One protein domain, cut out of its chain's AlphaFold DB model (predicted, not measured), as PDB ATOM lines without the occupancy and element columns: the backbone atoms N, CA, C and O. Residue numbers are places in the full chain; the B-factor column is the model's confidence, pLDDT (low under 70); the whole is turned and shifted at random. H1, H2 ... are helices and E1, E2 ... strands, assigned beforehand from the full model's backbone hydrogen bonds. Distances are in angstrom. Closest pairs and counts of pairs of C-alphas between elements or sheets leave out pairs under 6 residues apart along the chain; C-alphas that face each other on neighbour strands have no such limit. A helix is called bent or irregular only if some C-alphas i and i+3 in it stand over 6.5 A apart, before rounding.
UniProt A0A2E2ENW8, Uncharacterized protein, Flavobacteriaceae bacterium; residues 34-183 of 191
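What this domain is: This is residues 34 to 183 of the 191 residues of an uncharacterized protein of Flavobacteriaceae bacterium (UniProt A0A2E2ENW8). A strongly twisted sheet of six strands makes the core, with H3 and H4 over one face and H2 crossing the other. H1 lies toward one end of the long axis, where it only grazes the sheet, and H3 lies toward the opposite end. The printed part has 150 residues with four named helices and six named strands, in the order H1 E1 H2 E2 E3 H3 E4 E5 H4 E6. The sheet runs E3 E2 E5 E6 E1 E4 and is mixed, and the class is mixed, helices and strands. The whole is compact, with a radius of gyration of the C-alphas of 15.0 A, and elongated, spanning 46 by 29 by 27 A.

How they stand to each other: H1, residues 37 to 47, is only just on the sheet, with 5 pairs of C-alphas within 10 A, and touches no helix. E1, residues 55 to 58, is an inner strand. H2, residues 60 to 72, is irregular, with C-alphas 61 and 64 7.2 A apart. At a height of 9.6 A it lies only just over E2, residues 78 to 83, with 3 C-alphas, and runs across the strands at 83 degrees on the local plane. E2 and E3, residues 86 to 90, are a hairpin, with N 81 and O 89 2.9 A apart. H3, residues 100 to 113, on the opposite face from H2, lies over E2 and along it at 9 degrees on the local plane. E4, residues 130 to 132, is antiparallel to E1, with N 57 and O 131 2.8 A apart. E5, residues 145 to 151, is antiparallel to E2, with N 82 and O 146 2.8 A apart. H4, residues 161 to 171, is on the same face as H3. Residues 100 to 101 of H3 touch H4, the closest C-alphas being those of Phe 101 and Leu 165, 6.3 A apart; the helices run the same way at a shallow tilt of 34 degrees, only just short of steep. E6, residues 176 to 182, is parallel to E5, with N 147 and O 177 2.8 A apart, and to E1, with N 56 and O 180 2.8 A apart. E5, H4 and E6 form a strand-helix-strand unit, two parallel neighbour strands with a helix between, with a right-handed crossover. Every O i to N i+4 pair is within hydrogen-bond range in H1 and H4, against 7 of 9 in H2 and 9 of 10 in H3.

Where its parts are: H1 begins at C-alpha 37 (235.373, 157.015, 100.042) and is 15.3 A long from first to last C-alpha. H2 measures 19.1 A, H3 20.4 A, E5 19.6 A and H4 15.0 A. E6 measures 19.7 A and ends at C-alpha 182 (225.716, 153.301, 104.993).

The domain as a whole: The C-alphas farthest apart, those of Thr 35 and Asp 113, are 46.9 A apart. The printed part has no cut. The links H3 to E4, 16 residues, and E4 to E5, 12 residues, are long. The mean pLDDT of the printed part is 75.6, and 53 residues are under 70, among them residues 91 to 123 and 156 to 170.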
ATOM      1  N   PHE A  34     237.257 148.624 100.000       87.19
ATOM      2  CA  PHE A  34     237.329 150.001  99.525       87.19
ATOM      3  C   PHE A  34     238.585 150.658 100.094       87.19
ATOM      4  O   PHE A  34     238.823 150.600 101.310       87.19
ATOM      5  N   THR A  35     239.397 151.267  99.228       86.44
ATOM      6  CA  THR A  35     240.616 151.969  99.656       86.44
ATOM      7  C   THR A  35     240.332 153.425 100.016       86.44
ATOM      8  O   THR A  35     241.011 153.976 100.885       86.44
ATOM      9  N   SER A  36     239.276 154.001  99.434       89.88
ATOM     10  CA  SER A  36     238.827 155.376  99.657       89.88
ATOM     11  C   SER A  36     237.296 155.507  99.705       89.88
ATOM     12  O   SER A  36     236.567 154.599  99.289       89.88
ATOM     13  N   LEU A  37     236.794 156.653 100.187       90.44
ATOM     14  CA  LEU A  37     235.373 157.015 100.042       90.44
ATOM     15  C   LEU A  37     234.980 157.187  98.566       90.44
ATOM     16  O   LEU A  37     233.875 156.808  98.174       90.44
ATOM     17  N   ASN A  38     235.907 157.669  97.734       91.06
ATOM     18  CA  ASN A  38     235.716 157.795  96.292       91.06
ATOM     19  C   ASN A  38     235.509 156.434  95.614       91.06
ATOM     20  O   ASN A  38     234.598 156.301  94.803       91.06
ATOM     21  N   ASP A  39     236.263 155.400  95.996       91.31
ATOM     22  CA  ASP A  39     236.071 154.038  95.474       91.31
ATOM     23  C   ASP A  39     234.668 153.515  95.793       91.31
ATOM     24  O   ASP A  39     234.029 152.848  94.974       91.31
ATOM     25  N   TYR A  40     234.188 153.812  97.001       91.25
ATOM     26  CA  TYR A  40     232.847 153.441  97.426       91.25
ATOM     27  C   TYR A  40     231.785 154.198  96.627       91.25
ATOM     28  O   TYR A  40     230.867 153.578  96.094       91.25
ATOM     29  N   LYS A  41     231.935 155.519  96.469       91.94
ATOM     30  CA  LYS A  41     231.061 156.365  95.640       91.94
ATOM     31  C   LYS A  41     230.985 155.849  94.204       91.94
ATOM     32  O   LYS A  41     229.892 155.669  93.665       91.94
ATOM     33  N   ASP A  42     232.130 155.519  93.620       91.19
ATOM     34  CA  ASP A  42     232.243 154.916  92.297       91.19
ATOM     35  C   ASP A  42     231.505 153.582  92.201       91.19
ATOM     36  O   ASP A  42     230.777 153.333  91.236       91.19
ATOM     37  N   PHE A  43     231.678 152.716  93.200       89.25
ATOM     38  CA  PHE A  43     230.986 151.438  93.263       89.25
ATOM     39  C   PHE A  43     229.468 151.620  93.319       89.25
ATOM     40  O   PHE A  43     228.755 150.975  92.546       89.25
ATOM     41  N   ILE A  44     228.969 152.512  94.177       88.44
ATOM     42  CA  ILE A  44     227.540 152.828  94.271       88.44
ATOM     43  C   ILE A  44     227.008 153.292  92.917       88.44
ATOM     44  O   ILE A  44     226.051 152.698  92.414       88.44
ATOM     45  N   ASN A  45     227.658 154.287  92.309       87.88
ATOM     46  CA  ASN A  45     227.230 154.885  91.044       87.88
ATOM     47  C   ASN A  45     227.219 153.869  89.890       87.88
ATOM     48  O   ASN A  45     226.367 153.931  89.008       87.88
ATOM     49  N   LYS A  46     228.162 152.917  89.886       85.75
ATOM     50  CA  LYS A  46     228.279 151.893  88.832       85.75
ATOM     51  C   LYS A  46     227.330 150.713  89.029       85.75
ATOM     52  O   LYS A  46     226.915 150.096  88.048       85.75
ATOM     53  N   THR A  47     227.036 150.330  90.271       82.50
ATOM     54  CA  THR A  47     226.379 149.041  90.568       82.50
ATOM     55  C   THR A  47     224.945 149.167  91.071       82.50
ATOM     56  O   THR A  47     224.189 148.184  91.039       82.50
ATOM     57  N   THR A  48     224.547 150.363  91.498       78.00
ATOM     58  CA  THR A  48     223.241 150.646  92.096       78.00
ATOM     59  C   THR A  48     222.540 151.804  91.381       78.00
ATOM     60  O   THR A  48     223.162 152.533  90.619       78.00
ATOM     61  N   SER A  49     221.234 151.962  91.610       77.25
ATOM     62  CA  SER A  49     220.458 153.140  91.189       77.25
ATOM     63  C   SER A  49     220.433 154.243  92.254       77.25
ATOM     64  O   SER A  49     219.652 155.184  92.142       77.25
ATOM     65  N   LEU A  50     221.240 154.113  93.312       80.31
ATOM     66  CA  LEU A  50     221.191 155.020  94.449       80.31
ATOM     67  C   LEU A  50     221.862 156.344  94.108       80.31
ATOM     68  O   LEU A  50     222.946 156.378  93.531       80.31
ATOM     69  N   ASP A  51     221.222 157.423  94.543       84.25
ATOM     70  CA  ASP A  51     221.802 158.755  94.520       84.25
ATOM     71  C   ASP A  51     222.906 158.843  95.584       84.25
ATOM     72  O   ASP A  51     222.628 158.863  96.787       84.25
ATOM     73  N   SER A  52     224.165 158.853  95.141       87.12
ATOM     74  CA  SER A  52     225.326 158.902  96.031       87.12
ATOM     75  C   SER A  52     225.407 160.190  96.850       87.12
ATOM     76  O   SER A  52     226.021 160.175  97.917       87.12
ATOM     77  N   GLU A  53     224.733 161.268  96.437       89.88
ATOM     78  CA  GLU A  53     224.643 162.514  97.212       89.88
ATOM     79  C   GLU A  53     223.751 162.370  98.453       89.88
ATOM     80  O   GLU A  53     223.844 163.154  99.397       89.88
ATOM     81  N   LYS A  54     222.884 161.352  98.477       90.38
ATOM     82  CA  LYS A  54     221.993 161.040  99.603       90.38
ATOM     83  C   LYS A  54     222.585 160.020 100.565       90.38
ATOM     84  O   LYS A  54     221.953 159.721 101.580       90.38
ATOM     85  N   ILE A  55     223.760 159.476 100.246       91.81
ATOM     86  CA  ILE A  55     224.440 158.493 101.079       91.81
ATOM     87  C   ILE A  55     225.309 159.207 102.105       91.81
ATOM     88  O   ILE A  55     226.214 159.972 101.772       91.81
ATOM     89  N   LEU A  56     225.038 158.893 103.364       94.50
ATOM     90  CA  LEU A  56     225.770 159.361 104.519       94.50
ATOM     91  C   LEU A  56     226.516 158.201 105.168       94.50
ATOM     92  O   LEU A  56     226.014 157.079 105.263       94.50
ATOM     93  N   VAL A  57     227.715 158.496 105.646       94.38
ATOM     94  CA  VAL A  57     228.544 157.601 106.448       94.38
ATOM     95  C   VAL A  57     228.693 158.183 107.846       94.38
ATOM     96  O   VAL A  57     228.689 159.402 108.033       94.38
ATOM     97  N   VAL A  58     228.826 157.304 108.829       91.75
ATOM     98  CA  VAL A  58     229.058 157.675 110.226       91.75
ATOM     99  C   VAL A  58     230.523 157.437 110.565       91.75
ATOM    100  O   VAL A  58     231.113 156.463 110.095       91.75
ATOM    101  N   LYS A  59     231.126 158.336 111.352       85.75
ATOM    102  CA  LYS A  59     232.524 158.202 111.789       85.75
ATOM    103  C   LYS A  59     232.761 156.894 112.538       85.75
ATOM    104  O   LYS A  59     231.877 156.379 113.209       85.75
ATOM    105  N   GLU A  60     233.997 156.409 112.489       84.06
ATOM    106  CA  GLU A  60     234.395 155.138 113.107       84.06
ATOM    107  C   GLU A  60     234.027 155.041 114.599       84.06
ATOM    108  O   GLU A  60     233.551 154.004 115.047       84.06
ATOM    109  N   GLN A  61     234.175 156.139 115.345       86.56
ATOM    110  CA  GLN A  61     233.835 156.210 116.772       86.56
ATOM    111  C   GLN A  61     232.336 155.984 117.060       86.56
ATOM    112  O   GLN A  61     231.996 155.406 118.083       86.56
ATOM    113  N   ASP A  62     231.468 156.391 116.133       86.50
ATOM    114  CA  ASP A  62     230.006 156.359 116.250       86.50
ATOM    115  C   ASP A  62     229.416 155.106 115.550       86.50
ATOM    116  O   ASP A  62     228.235 154.780 115.685       86.50
ATOM    117  N   TYR A  63     230.239 154.386 114.774       88.62
ATOM    118  CA  TYR A  63     229.813 153.273 113.923       88.62
ATOM    119  C   TYR A  63     229.219 152.114 114.727       88.62
ATOM    120  O   TYR A  63     228.157 151.599 114.382       88.62
ATOM    121  N   ASN A  64     229.884 151.699 115.808       86.62
ATOM    122  CA  ASN A  64     229.429 150.559 116.608       86.62
ATOM    123  C   ASN A  64     228.070 150.829 117.260       86.62
ATOM    124  O   ASN A  64     227.215 149.942 117.272       86.62
ATOM    125  N   ASP A  65     227.856 152.055 117.740       87.81
ATOM    126  CA  ASP A  65     226.603 152.467 118.366       87.81
ATOM    127  C   ASP A  65     225.461 152.492 117.343       87.81
ATOM    128  O   ASP A  65     224.379 151.961 117.611       87.81
ATOM    129  N   LEU A  66     225.724 152.990 116.127       88.00
ATOM    130  CA  LEU A  66     224.770 152.924 115.019       88.00
ATOM    131  C   LEU A  66     224.412 151.471 114.670       88.00
ATOM    132  O   LEU A  66     223.233 151.136 114.550       88.00
ATOM    133  N   ILE A  67     225.410 150.597 114.497       86.75
ATOM    134  CA  ILE A  67     225.173 149.186 114.154       86.75
ATOM    135  C   ILE A  67     224.365 148.491 115.249       86.75
ATOM    136  O   ILE A  67     223.410 147.772 114.943       86.75
ATOM    137  N   PHE A  68     224.705 148.722 116.517       84.44
ATOM    138  CA  PHE A  68     223.972 148.163 117.646       84.44
ATOM    139  C   PHE A  68     222.508 148.615 117.647       84.44
ATOM    140  O   PHE A  68     221.605 147.790 117.824       84.44
ATOM    141  N   ASP A  69     222.251 149.895 117.388       83.56
ATOM    142  CA  ASP A  69     220.898 150.433 117.312       83.56
ATOM    143  C   ASP A  69     220.099 149.857 116.117       83.56
ATOM    144  O   ASP A  69     218.972 149.383 116.297       83.56
ATOM    145  N   VAL A  70     220.700 149.761 114.924       81.81
ATOM    146  CA  VAL A  70     220.095 149.112 113.741       81.81
ATOM    147  C   VAL A  70     219.734 147.649 114.029       81.81
ATOM    148  O   VAL A  70     218.626 147.195 113.710       81.81
ATOM    149  N   MET A  71     220.641 146.908 114.675       79.38
ATOM    150  CA  MET A  71     220.421 145.515 115.072       79.38
ATOM    151  C   MET A  71     219.297 145.382 116.102       79.38
ATOM    152  O   MET A  71     218.414 144.534 115.938       79.38
ATOM    153  N   LYS A  72     219.286 146.239 117.132       77.62
ATOM    154  CA  LYS A  72     218.237 146.278 118.163       77.62
ATOM    155  C   LYS A  72     216.854 146.477 117.539       77.62
ATOM    156  O   LYS A  72     215.893 145.834 117.959       77.62
ATOM    157  N   ARG A  73     216.763 147.296 116.485       71.94
ATOM    158  CA  ARG A  73     215.523 147.556 115.732       71.94
ATOM    159  C   ARG A  73     215.157 146.468 114.719       71.94
ATOM    160  O   ARG A  73     214.090 146.540 114.112       71.94
ATOM    161  N   ARG A  74     216.004 145.448 114.521       70.88
ATOM    162  CA  ARG A  74     215.813 144.365 113.529       70.88
ATOM    163  C   ARG A  74     215.548 144.899 112.113       70.88
ATOM    164  O   ARG A  74     214.752 144.320 111.356       70.88
ATOM    165  N   VAL A  75     216.203 146.013 111.787       69.12
ATOM    166  CA  VAL A  75     216.115 146.704 110.501       69.12
ATOM    167  C   VAL A  75     216.961 145.965 109.469       69.12
ATOM    168  O   VAL A  75     218.059 145.509 109.766       69.12
ATOM    169  N   VAL A  76     216.431 145.839 108.251       65.94
ATOM    170  CA  VAL A  76     217.184 145.295 107.108       65.94
ATOM    171  C   VAL A  76     217.581 146.420 106.147       65.94
ATOM    172  O   VAL A  76     218.755 146.577 105.843       65.94
ATOM    173  N   TYR A  77     216.608 147.225 105.702       70.88
ATOM    174  CA  TYR A  77     216.833 148.310 104.731       70.88
ATOM    175  C   TYR A  77     216.115 149.613 105.073       70.88
ATOM    176  O   TYR A  77     216.595 150.684 104.728       70.88
ATOM    177  N   TYR A  78     214.943 149.544 105.698       74.88
ATOM    178  CA  TYR A  78     214.208 150.729 106.127       74.88
ATOM    179  C   TYR A  78     214.400 150.904 107.625       74.88
ATOM    180  O   TYR A  78     214.017 150.024 108.401       74.88
ATOM    181  N   TYR A  79     214.990 152.028 108.008       75.94
ATOM    182  CA  TYR A  79     215.309 152.329 109.393       75.94
ATOM    183  C   TYR A  79     214.135 153.017 110.082       75.94
ATOM    184  O   TYR A  79     213.638 152.508 111.090       75.94
ATOM    185  N   GLY A  80     213.616 154.093 109.484       77.94
ATOM    186  CA  GLY A  80     212.429 154.756 110.003       77.94
ATOM    187  C   GLY A  80     212.043 156.057 109.314       77.94
ATOM    188  O   GLY A  80     212.765 156.556 108.451       77.94
ATOM    189  N   ILE A  81     210.905 156.606 109.736       79.62
ATOM    190  CA  ILE A  81     210.521 158.002 109.510       79.62
ATOM    191  C   ILE A  81     210.745 158.755 110.815       79.62
ATOM    192  O   ILE A  81     210.345 158.291 111.889       79.62
ATOM    193  N   PHE A  82     211.368 159.919 110.692       82.69
ATOM    194  CA  PHE A  82     211.658 160.829 111.784       82.69
ATOM    195  C   PHE A  82     210.905 162.137 111.580       82.69
ATOM    196  O   PHE A  82     210.858 162.674 110.473       82.69
ATOM    197  N   ASP A  83     210.324 162.642 112.658       79.75
ATOM    198  CA  ASP A  83     209.678 163.947 112.728       79.75
ATOM    199  C   ASP A  83     210.287 164.717 113.896       79.75
ATOM    200  O   ASP A  83     210.244 164.236 115.031       79.75
ATOM    201  N   ASN A  84     210.903 165.871 113.619       81.44
ATOM    202  CA  ASN A  84     211.646 166.645 114.617       81.44
ATOM    203  C   ASN A  84     212.612 165.762 115.440       81.44
ATOM    204  O   ASN A  84     212.603 165.796 116.670       81.44
ATOM    205  N   ASP A  85     213.385 164.914 114.747       81.06
ATOM    206  CA  ASP A  85     214.350 163.952 115.315       81.06
ATOM    207  C   ASP A  85     213.742 162.852 116.216       81.06
ATOM    208  O   ASP A  85     214.440 162.066 116.858       81.06
ATOM    209  N   ARG A  86     212.412 162.724 116.235       80.62
ATOM    210  CA  ARG A  86     211.709 161.635 116.918       80.62
ATOM    211  C   ARG A  86     211.311 160.561 115.925       80.62
ATOM    212  O   ARG A  86     210.689 160.846 114.905       80.62
ATOM    213  N   LEU A  87     211.616 159.309 116.254       77.69
ATOM    214  CA  LEU A  87     211.158 158.164 115.477       77.69
ATOM    215  C   LEU A  87     209.633 158.041 115.588       77.69
ATOM    216  O   LEU A  87     209.110 157.743 116.662       77.69
ATOM    217  N   VAL A  88     208.935 158.220 114.468       73.88
ATOM    218  CA  VAL A  88     207.473 158.048 114.389       73.88
ATOM    219  C   VAL A  88     207.074 156.702 113.788       73.88
ATOM    220  O   VAL A  88     205.948 156.253 113.984       73.88
ATOM    221  N   ALA A  89     207.990 156.050 113.066       72.69
ATOM    222  CA  ALA A  89     207.764 154.755 112.433       72.69
ATOM    223  C   ALA A  89     209.083 154.038 112.168       72.69
ATOM    224  O   ALA A  89     210.004 154.662 111.649       72.69
ATOM    225  N   ASN A  90     209.172 152.735 112.425       71.56
ATOM    226  CA  ASN A  90     210.377 151.940 112.178       71.56
ATOM    227  C   ASN A  90     210.125 150.774 111.202       71.56
ATOM    228  O   ASN A  90     208.992 150.469 110.832       71.56
ATOM    229  N   GLY A  91     211.191 150.100 110.762       62.84
ATOM    230  CA  GLY A  91     211.078 148.974 109.823       62.84
ATOM    231  C   GLY A  91     210.405 147.719 110.360       62.84
ATOM    232  O   GLY A  91     209.942 146.902 109.564       62.84
ATOM    233  N   SER A  92     210.320 147.562 111.680       62.91
ATOM    234  CA  SER A  92     209.562 146.470 112.288       62.91
ATOM    235  C   SER A  92     208.051 146.697 112.193       62.91
ATOM    236  O   SER A  92     207.341 145.744 111.889       62.91
ATOM    237  N   ASP A  93     207.579 147.948 112.271       58.97
ATOM    238  CA  ASP A  93     206.160 148.308 112.099       58.97
ATOM    239  C   ASP A  93     205.650 148.032 110.668       58.97
ATOM    240  O   ASP A  93     204.450 147.925 110.414       58.97
ATOM    241  N   LEU A  94     206.569 147.908 109.705       56.53
ATOM    242  CA  LEU A  94     206.252 147.679 108.295       56.53
ATOM    243  C   LEU A  94     206.223 146.200 107.894       56.53
ATOM    244  O   LEU A  94     205.773 145.897 106.786       56.53
ATOM    245  N   LYS A  95     206.725 145.292 108.745       49.94
ATOM    246  CA  LYS A  95     206.832 143.854 108.436       49.94
ATOM    247  C   LYS A  95     205.478 143.142 108.365       49.94
ATOM    248  O   LYS A  95     205.394 142.113 107.702       49.94
ATOM    249  N   ASP A  96     204.428 143.706 108.956       45.88
ATOM    250  CA  ASP A  96     203.137 143.021 109.109       45.88
ATOM    251  C   ASP A  96     202.199 143.112 107.890       45.88
ATOM    252  O   ASP A  96     201.106 142.544 107.906       45.88
ATOM    253  N   LYS A  97     202.588 143.791 106.797       44.00
ATOM    254  CA  LYS A  97     201.779 143.850 105.564       44.00
ATOM    255  C   LYS A  97     202.663 143.694 104.329       44.00
ATOM    256  O   LYS A  97     203.678 144.365 104.200       44.00
ATOM    257  N   ASN A  98     202.248 142.815 103.414       47.03
ATOM    258  CA  ASN A  98     202.986 142.220 102.282       47.03
ATOM    259  C   ASN A  98     203.628 143.165 101.227       47.03
ATOM    260  O   ASN A  98     203.997 142.720 100.143       47.03
ATOM    261  N   SER A  99     203.831 144.451 101.511       53.00
ATOM    262  CA  SER A  99     204.822 145.281 100.823       53.00
ATOM    263  C   SER A  99     205.282 146.397 101.768       53.00
ATOM    264  O   SER A  99     204.453 147.179 102.231       53.00
ATOM    265  N   CYS A 100     206.591 146.516 102.035       54.53
ATOM    266  CA  CYS A 100     207.125 147.629 102.838       54.53
ATOM    267  C   CYS A 100     206.659 148.990 102.294       54.53
ATOM    268  O   CYS A 100     206.404 149.903 103.065       54.53
ATOM    269  N   PHE A 101     206.475 149.091 100.974       56.75
ATOM    270  CA  PHE A 101     205.945 150.266 100.292       56.75
ATOM    271  C   PHE A 101     204.549 150.686 100.792       56.75
ATOM    272  O   PHE A 101     204.385 151.805 101.264       56.75
ATOM    273  N   GLY A 102     203.547 149.797 100.733       53.28
ATOM    274  CA  GLY A 102     202.177 150.143 101.136       53.28
ATOM    275  C   GLY A 102     202.069 150.485 102.624       53.28
ATOM    276  O   GLY A 102     201.283 151.349 103.014       53.28
ATOM    277  N   SER A 103     202.907 149.850 103.444       58.38
ATOM    278  CA  SER A 103     203.020 150.151 104.868       58.38
ATOM    279  C   SER A 103     203.627 151.539 105.107       58.38
ATOM    280  O   SER A 103     203.080 152.290 105.908       58.38
ATOM    281  N   ILE A 104     204.686 151.922 104.378       61.97
ATOM    282  CA  ILE A 104     205.312 153.251 104.512       61.97
ATOM    283  C   ILE A 104     204.328 154.343 104.108       61.97
ATOM    284  O   ILE A 104     204.092 155.259 104.891       61.97
ATOM    285  N   SER A 105     203.687 154.211 102.943       60.53
ATOM    286  CA  SER A 105     202.694 155.183 102.477       60.53
ATOM    287  C   SER A 105     201.517 155.312 103.451       60.53
ATOM    288  O   SER A 105     201.042 156.415 103.704       60.53
ATOM    289  N   SER A 106     201.068 154.207 104.064       62.06
ATOM    290  CA  SER A 106     200.013 154.253 105.081       62.06
ATOM    291  C   SER A 106     200.447 154.954 106.366       62.06
ATOM    292  O   SER A 106     199.604 155.589 106.996       62.06
ATOM    293  N   VAL A 107     201.698 154.791 106.800       63.56
ATOM    294  CA  VAL A 107     202.195 155.435 108.023       63.56
ATOM    295  C   VAL A 107     202.419 156.923 107.788       63.56
ATOM    296  O   VAL A 107     201.983 157.728 108.601       63.56
ATOM    297  N   ILE A 108     202.976 157.278 106.633       63.66
ATOM    298  CA  ILE A 108     203.105 158.654 106.152       63.66
ATOM    299  C   ILE A 108     201.746 159.360 106.171       63.66
ATOM    300  O   ILE A 108     201.585 160.352 106.878       63.66
ATOM    301  N   ASN A 109     200.737 158.780 105.520       60.50
ATOM    302  CA  ASN A 109     199.400 159.370 105.469       60.50
ATOM    303  C   ASN A 109     198.740 159.474 106.857       60.50
ATOM    304  O   ASN A 109     198.028 160.432 107.117       60.50
ATOM    305  N   LYS A 110     199.001 158.534 107.777       60.22
ATOM    306  CA  LYS A 110     198.459 158.583 109.150       60.22
ATOM    307  C   LYS A 110     199.182 159.569 110.067       60.22
ATOM    308  O   LYS A 110     198.544 160.142 110.946       60.22
ATOM    309  N   SER A 111     200.491 159.755 109.885       56.69
ATOM    310  CA  SER A 111     201.290 160.711 110.665       56.69
ATOM    311  C   SER A 111     200.910 162.163 110.371       56.69
ATOM    312  O   SER A 111     201.017 163.003 111.256       56.69
ATOM    313  N   ILE A 112     200.378 162.427 109.173       53.81
ATOM    314  CA  ILE A 112     199.829 163.729 108.775       53.81
ATOM    315  C   ILE A 112     198.519 164.042 109.528       53.81
ATOM    316  O   ILE A 112     198.244 165.204 109.809       53.81
ATOM    317  N   ASP A 113     197.754 163.016 109.924       45.62
ATOM    318  CA  ASP A 113     196.424 163.175 110.536       45.62
ATOM    319  C   ASP A 113     196.399 163.020 112.070       45.62
ATOM    320  O   ASP A 113     195.399 163.347 112.709       45.62
ATOM    321  N   SER A 114     197.457 162.488 112.693       43.06
ATOM    322  CA  SER A 114     197.418 162.063 114.102       43.06
ATOM    323  C   SER A 114     198.628 162.557 114.899       43.06
ATOM    324  O   SER A 114     199.695 161.950 114.869       43.06
ATOM    325  N   SER A 115     198.437 163.579 115.734       42.81
ATOM    326  CA  SER A 115     199.379 164.028 116.776       42.81
ATOM    327  C   SER A 115     199.516 163.050 117.963       42.81
ATOM    328  O   SER A 115     199.771 163.452 119.096       42.81
ATOM    329  N   SER A 116     199.329 161.750 117.731       42.16
ATOM    330  CA  SER A 116     199.363 160.696 118.747       42.16
ATOM    331  C   SER A 116     200.387 159.632 118.360       42.16
ATOM    332  O   SER A 116     200.051 158.561 117.855       42.16
ATOM    333  N   SER A 117     201.658 159.964 118.566       44.94
ATOM    334  CA  SER A 117     202.802 159.084 118.337       44.94
ATOM    335  C   SER A 117     203.032 158.207 119.569       44.94
ATOM    336  O   SER A 117     203.212 158.715 120.677       44.94
ATOM    337  N   GLY A 118     203.092 156.889 119.380       46.44
ATOM    338  CA  GLY A 118     203.821 156.037 120.315       46.44
ATOM    339  C   GLY A 118     205.279 156.489 120.306       46.44
ATOM    340  O   GLY A 118     205.947 156.399 119.281       46.44
ATOM    341  N   VAL A 119     205.755 157.058 121.411       49.00
ATOM    342  CA  VAL A 119     207.142 157.517 121.525       49.00
ATOM    343  C   VAL A 119     208.031 156.283 121.633       49.00
ATOM    344  O   VAL A 119     208.106 155.653 122.689       49.00
ATOM    345  N   TYR A 120     208.703 155.912 120.544       55.12
ATOM    346  CA  TYR A 120     209.752 154.901 120.604       55.12
ATOM    347  C   TYR A 120     210.950 155.503 121.349       55.12
ATOM    348  O   TYR A 120     211.532 156.487 120.898       55.12
ATOM    349  N   GLN A 121     211.332 154.923 122.493       53.50
ATOM    350  CA  GLN A 121     212.601 155.253 123.149       53.50
ATOM    351  C   GLN A 121     213.743 154.713 122.291       53.50
ATOM    352  O   GLN A 121     214.076 153.527 122.315       53.50
ATOM    353  N   SER A 122     214.290 155.591 121.473       61.53
ATOM    354  CA  SER A 122     215.257 155.278 120.435       61.53
ATOM    355  C   SER A 122     216.277 156.407 120.436       61.53
ATOM    356  O   SER A 122     215.858 157.553 120.615       61.53
ATOM    357  N   SER A 123     217.567 156.107 120.262       67.06
ATOM    358  CA  SER A 123     218.577 157.166 120.174       67.06
ATOM    359  C   SER A 123     218.182 158.153 119.069       67.06
ATOM    360  O   SER A 123     217.797 157.693 117.982       67.06
ATOM    361  N   PRO A 124     218.192 159.466 119.353       77.25
ATOM    362  CA  PRO A 124     218.066 160.503 118.339       77.25
ATOM    363  C   PRO A 124     219.042 160.253 117.188       77.25
ATOM    364  O   PRO A 124     220.157 159.780 117.405       77.25
ATOM    365  N   LEU A 125     218.646 160.575 115.956       81.94
ATOM    366  CA  LEU A 125     219.601 160.533 114.848       81.94
ATOM    367  C   LEU A 125     220.664 161.618 115.026       81.94
ATOM    368  O   LEU A 125     221.800 161.425 114.614       81.94
ATOM    369  N   SER A 126     220.323 162.735 115.675       78.94
ATOM    370  CA  SER A 126     221.274 163.815 115.963       78.94
ATOM    371  C   SER A 126     222.462 163.418 116.849       78.94
ATOM    372  O   SER A 126     223.457 164.143 116.856       78.94
ATOM    373  N   ASP A 127     222.412 162.271 117.534       84.12
ATOM    374  CA  ASP A 127     223.519 161.783 118.365       84.12
ATOM    375  C   ASP A 127     224.746 161.366 117.534       84.12
ATOM    376  O   ASP A 127     225.860 161.311 118.055       84.12
ATOM    377  N   PHE A 128     224.573 161.091 116.238       87.81
ATOM    378  CA  PHE A 128     225.645 160.621 115.366       87.81
ATOM    379  C   PHE A 128     226.196 161.740 114.476       87.81
ATOM    380  O   PHE A 128     225.469 162.599 113.972       87.81
ATOM    381  N   SER A 129     227.502 161.701 114.197       90.00
ATOM    382  CA  SER A 129     228.108 162.598 113.209       90.00
ATOM    383  C   SER A 129     228.093 161.995 111.802       90.00
ATOM    384  O   SER A 129     228.823 161.038 111.523       90.00
ATOM    385  N   TYR A 130     227.337 162.616 110.893       92.06
ATOM    386  CA  TYR A 130     227.209 162.190 109.497       92.06
ATOM    387  C   TYR A 130     228.120 162.958 108.543       92.06
ATOM    388  O   TYR A 130     228.346 164.161 108.694       92.06
ATOM    389  N   TYR A 131     228.604 162.254 107.523       93.25
ATOM    390  CA  TYR A 131     229.439 162.794 106.454       93.25
ATOM    391  C   TYR A 131     228.929 162.282 105.111       93.25
ATOM    392  O   TYR A 131     228.485 161.138 105.018       93.25
ATOM    393  N   ASN A 132     228.991 163.106 104.071       93.50
ATOM    394  CA  ASN A 132     228.743 162.635 102.710       93.50
ATOM    395  C   ASN A 132     229.952 161.843 102.176       93.50
ATOM    396  O   ASN A 132     231.005 161.765 102.813       93.50
ATOM    397  N   LEU A 133     229.815 161.276 100.976       92.19
ATOM    398  CA  LEU A 133     230.895 160.518 100.332       92.19
ATOM    399  C   LEU A 133     232.071 161.379  99.838       92.19
ATOM    400  O   LEU A 133     233.068 160.823  99.394       92.19
ATOM    401  N   ASP A 134     231.982 162.706  99.949       91.31
ATOM    402  CA  ASP A 134     233.097 163.632  99.718       91.31
ATOM    403  C   ASP A 134     233.822 163.993 101.038       91.31
ATOM    404  O   ASP A 134     234.749 164.802 101.056       91.31
ATOM    405  N   GLY A 135     233.419 163.396 102.169       89.56
ATOM    406  CA  GLY A 135     234.010 163.614 103.493       89.56
ATOM    407  C   GLY A 135     233.569 164.909 104.184       89.56
ATOM    408  O   GLY A 135     234.140 165.292 105.207       89.56
ATOM    409  N   VAL A 136     232.554 165.594 103.658       91.62
ATOM    410  CA  VAL A 136     231.999 166.820 104.241       91.62
ATOM    411  C   VAL A 136     230.969 166.452 105.302       91.62
ATOM    412  O   VAL A 136     230.089 165.628 105.055       91.62
ATOM    413  N   LYS A 137     231.066 167.068 106.488       92.00
ATOM    414  CA  LYS A 137     230.080 166.887 107.562       92.00
ATOM    415  C   LYS A 137     228.712 167.396 107.097       92.00
ATOM    416  O   LYS A 137     228.617 168.514 106.597       92.00
ATOM    417  N   VAL A 138     227.672 166.595 107.297       91.88
ATOM    418  CA  VAL A 138     226.290 166.928 106.939       91.88
ATOM    419  C   VAL A 138     225.461 167.042 108.210       91.88
ATOM    420  O   VAL A 138     225.461 166.136 109.042       91.88
ATOM    421  N   GLU A 139     224.747 168.155 108.355       91.19
ATOM    422  CA  GLU A 139     223.718 168.305 109.382       91.19
ATOM    423  C   GLU A 139     222.394 167.762 108.850       91.19
ATOM    424  O   GLU A 139     222.009 168.030 107.709       91.19
ATOM    425  N   LEU A 140     221.709 166.960 109.665       89.12
ATOM    426  CA  LEU A 140     220.416 166.410 109.288       89.12
ATOM    427  C   LEU A 140     219.336 167.485 109.400       89.12
ATOM    428  O   LEU A 140     219.170 168.117 110.441       89.12
ATOM    429  N   ASP A 141     218.580 167.659 108.322       85.69
ATOM    430  CA  ASP A 141     217.451 168.580 108.273       85.69
ATOM    431  C   ASP A 141     216.152 167.867 108.669       85.69
ATOM    432  O   ASP A 141     215.584 167.096 107.886       85.69
ATOM    433  N   PHE A 142     215.680 168.168 109.881       82.56
ATOM    434  CA  PHE A 142     214.409 167.694 110.435       82.56
ATOM    435  C   PHE A 142     213.258 168.701 110.279       82.56
ATOM    436  O   PHE A 142     212.193 168.484 110.851       82.56
ATOM    437  N   SER A 143     213.435 169.793 109.516       79.19
ATOM    438  CA  SER A 143     212.354 170.763 109.235       79.19
ATOM    439  C   SER A 143     211.177 170.141 108.473       79.19
ATOM    440  O   SER A 143     210.077 170.695 108.432       79.19
ATOM    441  N   LYS A 144     211.420 168.977 107.870       78.56
ATOM    442  CA  LYS A 144     210.456 168.100 107.221       78.56
ATOM    443  C   LYS A 144     210.609 166.699 107.789       78.56
ATOM    444  O   LYS A 144     211.649 166.350 108.345       78.56
ATOM    445  N   HIS A 145     209.608 165.860 107.555       80.50
ATOM    446  CA  HIS A 145     209.737 164.441 107.843       80.50
ATOM    447  C   HIS A 145     210.930 163.842 107.082       80.50
ATOM    448  O   HIS A 145     211.036 163.973 105.856       80.50
ATOM    449  N   LEU A 146     211.810 163.164 107.815       86.00
ATOM    450  CA  LEU A 146     213.023 162.551 107.293       86.00
ATOM    451  C   LEU A 146     212.838 161.038 107.198       86.00
ATOM    452  O   LEU A 146     212.640 160.356 108.202       86.00
ATOM    453  N   ILE A 147     212.920 160.504 105.985       84.88
ATOM    454  CA  ILE A 147     212.879 159.066 105.728       84.88
ATOM    455  C   ILE A 147     214.306 158.537 105.667       84.88
ATOM    456  O   ILE A 147     215.121 159.006 104.870       84.88
ATOM    457  N   VAL A 148     214.596 157.529 106.483       87.38
ATOM    458  CA  VAL A 148     215.938 156.966 106.616       87.38
ATOM    459  C   VAL A 148     215.960 155.518 106.159       87.38
ATOM    460  O   VAL A 148     215.262 154.651 106.696       87.38
ATOM    461  N   TYR A 149     216.819 155.258 105.179       87.00
ATOM    462  CA  TYR A 149     217.176 153.916 104.740       87.00
ATOM    463  C   TYR A 149     218.564 153.550 105.230       87.00
ATOM    464  O   TYR A 149     219.417 154.411 105.405       87.00
ATOM    465  N   THR A 150     218.800 152.258 105.397       87.19
ATOM    466  CA  THR A 150     220.122 151.694 105.630       87.19
ATOM    467  C   THR A 150     220.570 150.901 104.416       87.19
ATOM    468  O   THR A 150     219.783 150.173 103.802       87.19
ATOM    469  N   TYR A 151     221.849 151.015 104.084       87.88
ATOM    470  CA  TYR A 151     222.461 150.301 102.973       87.88
ATOM    471  C   TYR A 151     223.768 149.640 103.402       87.88
ATOM    472  O   TYR A 151     224.518 150.198 104.191       87.88
ATOM    473  N   SER A 152     224.065 148.467 102.850       86.81
ATOM    474  CA  SER A 152     225.411 147.896 102.867       86.81
ATOM    475  C   SER A 152     225.649 147.145 101.568       86.81
ATOM    476  O   SER A 152     224.773 146.392 101.127       86.81
ATOM    477  N   TYR A 153     226.843 147.272 100.984       85.12
ATOM    478  CA  TYR A 153     227.196 146.507  99.780       85.12
ATOM    479  C   TYR A 153     227.121 144.990 100.019       85.12
ATOM    480  O   TYR A 153     226.839 144.227  99.094       85.12
ATOM    481  N   LYS A 154     227.316 144.549 101.271       82.12
ATOM    482  CA  LYS A 154     227.226 143.138 101.678       82.12
ATOM    483  C   LYS A 154     225.793 142.611 101.632       82.12
ATOM    484  O   LYS A 154     225.591 141.421 101.395       82.12
ATOM    485  N   LEU A 155     224.806 143.487 101.826       74.81
ATOM    486  CA  LEU A 155     223.382 143.151 101.746       74.81
ATOM    487  C   LEU A 155     222.874 143.110 100.294       74.81
ATOM    488  O   LEU A 155     221.811 142.552 100.024       74.81
ATOM    489  N   GLY A 156     223.660 143.626  99.346       67.00
ATOM    490  CA  GLY A 156     223.322 143.656  97.929       67.00
ATOM    491  C   GLY A 156     222.512 144.895  97.549       67.00
ATOM    492  O   GLY A 156     222.629 145.956  98.157       67.00
ATOM    493  N   LYS A 157     221.713 144.792  96.481       63.69
ATOM    494  CA  LYS A 157     220.921 145.928  95.991       63.69
ATOM    495  C   LYS A 157     219.792 146.252  96.968       63.69
ATOM    496  O   LYS A 157     219.047 145.358  97.370       63.69
ATOM    497  N   LEU A 158     219.627 147.541  97.271       65.88
ATOM    498  CA  LEU A 158     218.423 148.048  97.924       65.88
ATOM    499  C   LEU A 158     217.184 147.585  97.142       65.88
ATOM    500  O   LEU A 158     217.213 147.434  95.917       65.88
ATOM    501  N   SER A 159     216.102 147.303  97.868       62.03
ATOM    502  CA  SER A 159     214.848 146.857  97.261       62.03
ATOM    503  C   SER A 159     214.432 147.818  96.143       62.03
ATOM    504  O   SER A 159     214.362 149.022  96.379       62.03
ATOM    505  N   LYS A 160     214.059 147.292  94.964       58.53
ATOM    506  CA  LYS A 160     213.472 148.068  93.843       58.53
ATOM    507  C   LYS A 160     212.268 148.931  94.257       58.53
ATOM    508  O   LYS A 160     211.834 149.802  93.513       58.53
ATOM    509  N   ASN A 161     211.710 148.669  95.436       60.56
ATOM    510  CA  ASN A 161     210.608 149.421  96.011       60.56
ATOM    511  C   ASN A 161     211.029 150.796  96.562       60.56
ATOM    512  O   ASN A 161     210.147 151.622  96.763       60.56
ATOM    513  N   LEU A 162     212.325 151.054  96.794       65.44
ATOM    514  CA  LEU A 162     212.816 152.362  97.246       65.44
ATOM    515  C   LEU A 162     212.609 153.434  96.171       65.44
ATOM    516  O   LEU A 162     211.998 154.462  96.445       65.44
ATOM    517  N   ASP A 163     213.048 153.161  94.943       63.56
ATOM    518  CA  ASP A 163     212.917 154.096  93.819       63.56
ATOM    519  C   ASP A 163     211.442 154.422  93.550       63.56
ATOM    520  O   ASP A 163     211.066 155.579  93.364       63.56
ATOM    521  N   LYS A 164     210.581 153.399  93.624       66.81
ATOM    522  CA  LYS A 164     209.130 153.561  93.510       66.81
ATOM    523  C   LYS A 164     208.559 154.419  94.639       66.81
ATOM    524  O   LYS A 164     207.747 155.297  94.378       66.81
ATOM    525  N   LEU A 165     209.006 154.208  95.874       68.81
ATOM    526  CA  LEU A 165     208.565 155.005  97.013       68.81
ATOM    527  C   LEU A 165     208.974 156.470  96.894       68.81
ATOM    528  O   LEU A 165     208.150 157.347  97.114       68.81
ATOM    529  N   ILE A 166     210.214 156.743  96.492       67.06
ATOM    530  CA  ILE A 166     210.683 158.113  96.264       67.06
ATOM    531  C   ILE A 166     209.842 158.792  95.174       67.06
ATOM    532  O   ILE A 166     209.439 159.944  95.338       67.06
ATOM    533  N   LEU A 167     209.554 158.084  94.077       68.75
ATOM    534  CA  LEU A 167     208.692 158.588  93.005       68.75
ATOM    535  C   LEU A 167     207.267 158.864  93.495       68.75
ATOM    536  O   LEU A 167     206.731 159.936  93.228       68.75
ATOM    537  N   ASP A 168     206.673 157.944  94.251       66.88
ATOM    538  CA  ASP A 168     205.309 158.099  94.750       66.88
ATOM    539  C   ASP A 168     205.202 159.241  95.773       66.88
ATOM    540  O   ASP A 168     204.232 159.996  95.743       66.88
ATOM    541  N   LEU A 169     206.214 159.460  96.618       68.12
ATOM    542  CA  LEU A 169     206.247 160.611  97.531       68.12
ATOM    543  C   LEU A 169     206.318 161.945  96.782       68.12
ATOM    544  O   LEU A 169     205.594 162.878  97.129       68.12
ATOM    545  N   LYS A 170     207.134 162.013  95.720       68.06
ATOM    546  CA  LYS A 170     207.197 163.186  94.836       68.06
ATOM    547  C   LYS A 170     205.854 163.436  94.143       68.06
ATOM    548  O   LYS A 170     205.387 164.569  94.128       68.06
ATOM    549  N   ASN A 171     205.218 162.389  93.620       74.75
ATOM    550  CA  ASN A 171     203.946 162.489  92.898       74.75
ATOM    551  C   ASN A 171     202.774 162.935  93.789       74.75
ATOM    552  O   ASN A 171     201.835 163.550  93.292       74.75
ATOM    553  N   ASN A 172     202.821 162.644  95.093       70.19
ATOM    554  CA  ASN A 172     201.779 163.030  96.049       70.19
ATOM    555  C   ASN A 172     202.017 164.407  96.707       70.19
ATOM    556  O   ASN A 172     201.306 164.750  97.649       70.19
ATOM    557  N   ASN A 173     202.988 165.205  96.235       66.75
ATOM    558  CA  ASN A 173     203.333 166.527  96.791       66.75
ATOM    559  C   ASN A 173     203.626 166.526  98.299       66.75
ATOM    560  O   ASN A 173     203.469 167.542  98.980       66.75
ATOM    561  N   LEU A 174     204.071 165.394  98.838       68.25
ATOM    562  CA  LEU A 174     204.392 165.325 100.247       68.25
ATOM    563  C   LEU A 174     205.820 165.828 100.490       68.25
ATOM    564  O   LEU A 174     206.774 165.411  99.831       68.25
ATOM    565  N   SER A 175     205.967 166.735 101.453       68.75
ATOM    566  CA  SER A 175     207.240 167.377 101.782       68.75
ATOM    567  C   SER A 175     208.090 166.450 102.659       68.75
ATOM    568  O   SER A 175     208.088 166.572 103.881       68.75
ATOM    569  N   TYR A 176     208.795 165.503 102.037       75.31
ATOM    570  CA  TYR A 176     209.716 164.583 102.714       75.31
ATOM    571  C   TYR A 176     211.160 164.817 102.269       75.31
ATOM    572  O   TYR A 176     211.437 164.979 101.078       75.31
ATOM    573  N   ASN A 177     212.081 164.756 103.227       83.12
ATOM    574  CA  ASN A 177     213.501 164.561 102.961       83.12
ATOM    575  C   ASN A 177     213.813 163.064 103.068       83.12
ATOM    576  O   ASN A 177     213.199 162.347 103.856       83.12
ATOM    577  N   PHE A 178     214.772 162.574 102.286       86.25
ATOM    578  CA  PHE A 178     215.263 161.208 102.438       86.25
ATOM    579  C   PHE A 178     216.784 161.177 102.456       86.25
ATOM    580  O   PHE A 178     217.434 161.963 101.762       86.25
ATOM    581  N   ILE A 179     217.321 160.247 103.238       91.31
ATOM    582  CA  ILE A 179     218.747 159.937 103.315       91.31
ATOM    583  C   ILE A 179     218.951 158.424 103.346       91.31
ATOM    584  O   ILE A 179     218.052 157.648 103.687       91.31
ATOM    585  N   ILE A 180     220.163 158.013 103.004       91.19
ATOM    586  CA  ILE A 180     220.618 156.633 103.081       91.19
ATOM    587  C   ILE A 180     221.828 156.614 104.007       91.19
ATOM    588  O   ILE A 180     222.830 157.256 103.725       91.19
ATOM    589  N   ILE A 181     221.759 155.868 105.101       92.44
ATOM    590  CA  ILE A 181     222.890 155.650 105.999       92.44
ATOM    591  C   ILE A 181     223.599 154.365 105.572       92.44
ATOM    592  O   ILE A 181     223.001 153.285 105.542       92.44
ATOM    593  N   SER A 182     224.880 154.471 105.233       91.94
ATOM    594  CA  SER A 182     225.716 153.301 104.993       91.94
ATOM    595  C   SER A 182     226.046 152.601 106.314       91.94
ATOM    596  O   SER A 182     226.470 153.231 107.280       91.94
ATOM    597  N   LEU A 183     225.869 151.282 106.337       90.56
ATOM    598  CA  LEU A 183     226.292 150.383 107.412       90.56
ATOM    599  C   LEU A 183     227.683 149.794 107.142       90.56
ATOM    600  O   LEU A 183     228.139 148.919 107.878       90.56
TER     601      LEU A 183